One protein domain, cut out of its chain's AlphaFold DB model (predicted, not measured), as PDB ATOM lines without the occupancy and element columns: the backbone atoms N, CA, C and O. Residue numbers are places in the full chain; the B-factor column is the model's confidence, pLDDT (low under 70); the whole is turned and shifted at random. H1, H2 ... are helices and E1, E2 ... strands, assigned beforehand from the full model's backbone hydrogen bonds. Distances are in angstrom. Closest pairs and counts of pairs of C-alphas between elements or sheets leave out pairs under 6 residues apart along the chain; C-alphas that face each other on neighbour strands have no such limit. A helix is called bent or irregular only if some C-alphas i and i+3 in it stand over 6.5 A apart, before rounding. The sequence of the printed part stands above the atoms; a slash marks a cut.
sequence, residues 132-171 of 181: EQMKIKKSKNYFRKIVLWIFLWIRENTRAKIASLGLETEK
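AT A GLANCE: This is residues 132 to 171 of the 181 residues of the protein "Potassium transporter" of Aspergillus nomiae NRRL 13137 (UniProt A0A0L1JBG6). One straight helix, H1, makes the main body; the short strand E1 comes before it, and the chain turns round through residues 136 to 141 and folds back, with H1 running back past E1. Beyond H1 a tail with no named element, residues 159 to 171, sticks out and adds to the length. The printed part has 40 residues, with one named strand and then one named helix; the class is mostly helix, with 17 residues in H1 and 4 in E1. The whole is extended, with a radius of gyration of the C-alphas of 14.2 A and spans of 42 by 17 by 11 A.

IN THESE COORDINATES: E1 covers residues 132 to 135 and begins with C-alpha 132 at (172.064, 160.185, 199.065). H1 covers residues 142 to 158, from C-alpha 142 at (180.753, 158.734, 176.766) to C-alpha 158 at (169.319, 172.507, 193.366), 24.4 A in length. The last printed C-alpha, that of Lys 171, is at (178.004, 168.881, 215.485).

HOW THE PARTS SIT: The closest C-alphas of E1 and H1 are those of Met 134 and Leu 152, 7.7 A apart, the one pair within 8 A. Their centres are 11.9 A apart. E1 pairs with no named strand. In H1, which is not bent, every O i to N i+4 pair is within hydrogen-bond range. Residues 138 to 143, of which 142 and 143 belong to H1, stand free, and so do residues 157 to 171, of which 157 and 158 belong to H1.

THE WHOLE: The two C-alphas farthest apart are those of Lys 140 and Glu 168, 41.8 A. The printed part has no cut, and the link from E1 to H1 is short, with 6 residues. The mean pLDDT of the printed part is 77.7; residues 159 to 166 and 168 to 170 are under 70.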
ATOM      1  N   GLU A 132     171.963 161.155 200.159       78.12
ATOM      2  CA  GLU A 132     172.064 160.185 199.065       78.12
ATOM      3  C   GLU A 132     173.179 160.597 198.096       78.12
ATOM      4  O   GLU A 132     173.117 161.658 197.469       78.12
ATOM      5  N   GLN A 133     174.184 159.738 197.958       78.44
ATOM      6  CA  GLN A 133     175.305 159.887 197.042       78.44
ATOM      7  C   GLN A 133     175.085 158.999 195.822       78.44
ATOM      8  O   GLN A 133     175.003 157.777 195.937       78.44
ATOM      9  N   MET A 134     175.004 159.612 194.644       82.56
ATOM     10  CA  MET A 134     174.842 158.880 193.392       82.56
ATOM     11  C   MET A 134     176.187 158.785 192.680       82.56
ATOM     12  O   MET A 134     176.829 159.804 192.436       82.56
ATOM     13  N   LYS A 135     176.622 157.569 192.339       84.31
ATOM     14  CA  LYS A 135     177.840 157.355 191.549       84.31
ATOM     15  C   LYS A 135     177.486 156.828 190.168       84.31
ATOM     16  O   LYS A 135     176.677 155.917 190.020       84.31
ATOM     17  N   ILE A 136     178.115 157.410 189.151       87.50
ATOM     18  CA  ILE A 136     177.955 156.968 187.765       87.50
ATOM     19  C   ILE A 136     178.713 155.649 187.592       87.50
ATOM     20  O   ILE A 136     179.932 155.601 187.799       87.50
ATOM     21  N   LYS A 137     178.020 154.582 187.181       86.06
ATOM     22  CA  LYS A 137     178.652 153.291 186.871       86.06
ATOM     23  C   LYS A 137     179.652 153.428 185.720       86.06
ATOM     24  O   LYS A 137     179.483 154.232 184.801       86.06
ATOM     25  N   LYS A 138     180.695 152.590 185.717       80.25
ATOM     26  CA  LYS A 138     181.639 152.519 184.589       80.25
ATOM     27  C   LYS A 138     180.897 152.025 183.337       80.25
ATOM     28  O   LYS A 138     180.459 150.882 183.284       80.25
ATOM     29  N   SER A 139     180.769 152.890 182.332       79.50
ATOM     30  CA  SER A 139     180.151 152.595 181.033       79.50
ATOM     31  C   SER A 139     181.058 153.077 179.899       79.50
ATOM     32  O   SER A 139     181.741 154.089 180.050       79.50
ATOM     33  N   LYS A 140     181.051 152.367 178.762       79.12
ATOM     34  CA  LYS A 140     181.787 152.756 177.542       79.12
ATOM     35  C   LYS A 140     181.115 153.911 176.778       79.12
ATOM     36  O   LYS A 140     181.737 154.511 175.910       79.12
ATOM     37  N   ASN A 141     179.869 154.257 177.111       84.69
ATOM     38  CA  ASN A 141     179.099 155.278 176.397       84.69
ATOM     39  C   ASN A 141     179.389 156.680 176.957       84.69
ATOM     40  O   ASN A 141     178.737 157.128 177.903       84.69
ATOM     41  N   TYR A 142     180.344 157.387 176.345       89.00
ATOM     42  CA  TYR A 142     180.753 158.734 176.766       89.00
ATOM     43  C   TYR A 142     179.596 159.745 176.785       89.00
ATOM     44  O   TYR A 142     179.484 160.500 177.748       89.00
ATOM     45  N   PHE A 143     178.689 159.714 175.801       91.31
ATOM     46  CA  PHE A 143     177.517 160.602 175.776       91.31
ATOM     47  C   PHE A 143     176.625 160.419 177.012       91.31
ATOM     48  O   PHE A 143     176.305 161.384 177.701       91.31
ATOM     49  N   ARG A 144     176.306 159.164 177.368       89.88
ATOM     50  CA  ARG A 144     175.544 158.845 178.587       89.88
ATOM     51  C   ARG A 144     176.257 159.373 179.830       89.88
ATOM     52  O   ARG A 144     175.609 159.929 180.706       89.88
ATOM     53  N   LYS A 145     177.580 159.213 179.906       89.19
ATOM     54  CA  LYS A 145     178.374 159.691 181.043       89.19
ATOM     55  C   LYS A 145     178.314 161.217 181.178       89.19
ATOM     56  O   LYS A 145     178.166 161.697 182.293       89.19
ATOM     57  N   ILE A 146     178.385 161.954 180.067       92.75
ATOM     58  CA  ILE A 146     178.270 163.421 180.053       92.75
ATOM     59  C   ILE A 146     176.872 163.857 180.507       92.75
ATOM     60  O   ILE A 146     176.763 164.682 181.407       92.75
ATOM     61  N   VAL A 147     175.809 163.261 179.956       93.81
ATOM     62  CA  VAL A 147     174.424 163.582 180.346       93.81
ATOM     63  C   VAL A 147     174.183 163.295 181.830       93.81
ATOM     64  O   VAL A 147     173.628 164.135 182.533       93.81
ATOM     65  N   LEU A 148     174.639 162.142 182.332       92.56
ATOM     66  CA  LEU A 148     174.526 161.797 183.752       92.56
ATOM     67  C   LEU A 148     175.345 162.734 184.644       92.56
ATOM     68  O   LEU A 148     174.899 163.071 185.734       92.56
ATOM     69  N   TRP A 149     176.516 163.176 184.188       90.88
ATOM     70  CA  TRP A 149     177.338 164.132 184.924       90.88
ATOM     71  C   TRP A 149     176.660 165.504 185.030       90.88
ATOM     72  O   TRP A 149     176.570 166.045 186.128       90.88
ATOM     73  N   ILE A 150     176.102 166.021 183.928       92.81
ATOM     74  CA  ILE A 150     175.319 167.269 183.927       92.81
ATOM     75  C   ILE A 150     174.084 167.130 184.824       92.81
ATOM     76  O   ILE A 150     173.786 168.026 185.609       92.81
ATOM     77  N   PHE A 151     173.381 165.997 184.742       91.12
ATOM     78  CA  PHE A 151     172.223 165.717 185.589       91.12
ATOM     79  C   PHE A 151     172.578 165.757 187.079       91.12
ATOM     80  O   PHE A 151     171.879 166.414 187.851       91.12
ATOM     81  N   LEU A 152     173.661 165.082 187.480       88.38
ATOM     82  CA  LEU A 152     174.127 165.104 188.864       88.38
ATOM     83  C   LEU A 152     174.502 166.527 189.283       88.38
ATOM     84  O   LEU A 152     173.974 167.011 190.278       88.38
ATOM     85  N   TRP A 153     175.255 167.251 188.454       86.50
ATOM     86  CA  TRP A 153     175.635 168.636 188.734       86.50
ATOM     87  C   TRP A 153     174.428 169.559 188.980       86.50
ATOM     88  O   TRP A 153     174.402 170.295 189.968       86.50
ATOM     89  N   ILE A 154     173.391 169.484 188.137       88.19
ATOM     90  CA  ILE A 154     172.144 170.245 188.327       88.19
ATOM     91  C   ILE A 154     171.467 169.835 189.639       88.19
ATOM     92  O   ILE A 154     171.109 170.685 190.453       88.19
ATOM     93  N   ARG A 155     171.316 168.526 189.867       85.19
ATOM     94  CA  ARG A 155     170.662 167.975 191.060       85.19
ATOM     95  C   ARG A 155     171.371 168.392 192.349       85.19
ATOM     96  O   ARG A 155     170.699 168.718 193.327       85.19
ATOM     97  N   GLU A 156     172.702 168.374 192.356       78.31
ATOM     98  CA  GLU A 156     173.521 168.803 193.489       78.31
ATOM     99  C   GLU A 156     173.369 170.307 193.755       78.31
ATOM    100  O   GLU A 156     173.157 170.690 194.906       78.31
ATOM    101  N   ASN A 157     173.359 171.146 192.714       77.62
ATOM    102  CA  ASN A 157     173.158 172.591 192.862       77.62
ATOM    103  C   ASN A 157     171.744 172.962 193.341       77.62
ATOM    104  O   ASN A 157     171.581 173.900 194.118       77.62
ATOM    105  N   THR A 158     170.704 172.226 192.937       71.69
ATOM    106  CA  THR A 158     169.319 172.507 193.366       71.69
ATOM    107  C   THR A 158     169.013 172.013 194.792       71.69
ATOM    108  O   THR A 158     168.069 172.489 195.422       71.69
ATOM    109  N   ARG A 159     169.798 171.083 195.358       65.38
ATOM    110  CA  ARG A 159     169.542 170.472 196.685       65.38
ATOM    111  C   ARG A 159     170.124 171.221 197.894       65.38
ATOM    112  O   ARG A 159     169.995 170.731 199.016       65.38
ATOM    113  N   ALA A 160     170.702 172.408 197.715       57.66
ATOM    114  CA  ALA A 160     171.452 173.148 198.743       57.66
ATOM    115  C   ALA A 160     170.689 173.507 200.048       57.66
ATOM    116  O   ALA A 160     171.311 173.943 201.015       57.66
ATOM    117  N   LYS A 161     169.371 173.270 200.131       56.81
ATOM    118  CA  LYS A 161     168.521 173.625 201.286       56.81
ATOM    119  C   LYS A 161     168.906 172.973 202.623       56.81
ATOM    120  O   LYS A 161     168.521 173.487 203.665       56.81
ATOM    121  N   ILE A 162     169.631 171.849 202.624       57.69
ATOM    122  CA  ILE A 162     170.060 171.197 203.879       57.69
ATOM    123  C   ILE A 162     171.352 171.825 204.425       57.69
ATOM    124  O   ILE A 162     171.488 172.002 205.632       57.69
ATOM    125  N   ALA A 163     172.275 172.213 203.540       52.94
ATOM    126  CA  ALA A 163     173.527 172.868 203.926       52.94
ATOM    127  C   ALA A 163     173.304 174.312 204.410       52.94
ATOM    128  O   ALA A 163     174.085 174.825 205.204       52.94
ATOM    129  N   SER A 164     172.214 174.955 203.977       56.25
ATOM    130  CA  SER A 164     171.868 176.324 204.364       56.25
ATOM    131  C   SER A 164     171.218 176.454 205.746       56.25
ATOM    132  O   SER A 164     170.960 177.571 206.171       56.25
ATOM    133  N   LEU A 165     170.943 175.359 206.468       64.19
ATOM    134  CA  LEU A 165     170.339 175.409 207.813       64.19
ATOM    135  C   LEU A 165     171.264 175.996 208.896       64.19
ATOM    136  O   LEU A 165     170.862 176.055 210.054       64.19
ATOM    137  N   GLY A 166     172.486 176.415 208.545       59.69
ATOM    138  CA  GLY A 166     173.422 177.029 209.490       59.69
ATOM    139  C   GLY A 166     173.798 176.097 210.640       59.69
ATOM    140  O   GLY A 166     174.052 176.555 211.751       59.69
ATOM    141  N   LEU A 167     173.769 174.783 210.399       71.38
ATOM    142  CA  LEU A 167     174.155 173.805 211.405       71.38
ATOM    143  C   LEU A 167     175.656 173.941 211.661       71.38
ATOM    144  O   LEU A 167     176.443 173.957 210.715       71.38
ATOM    145  N   GLU A 168     176.048 174.017 212.932       65.06
ATOM    146  CA  GLU A 168     177.456 174.006 213.325       65.06
ATOM    147  C   GLU A 168     178.120 172.746 212.759       65.06
ATOM    148  O   GLU A 168     177.777 171.629 213.151       65.06
ATOM    149  N   THR A 169     179.055 172.919 211.823       59.81
ATOM    150  CA  THR A 169     179.685 171.822 211.068       59.81
ATOM    151  C   THR A 169     180.360 170.791 211.967       59.81
ATOM    152  O   THR A 169     180.473 169.630 211.589       59.81
ATOM    153  N   GLU A 170     180.750 171.189 213.177       62.03
ATOM    154  CA  GLU A 170     181.367 170.332 214.195       62.03
ATOM    155  C   GLU A 170     180.377 169.374 214.880       62.03
ATOM    156  O   GLU A 170     180.782 168.347 215.420       62.03
ATOM    157  N   LYS A 171     179.071 169.670 214.839       71.00
ATOM    158  CA  LYS A 171     178.004 168.881 215.485       71.00
ATOM    159  C   LYS A 171     177.152 168.093 214.489       71.00
ATOM    160  O   LYS A 171     176.166 167.471 214.889       71.00
TER     161      LYS A 171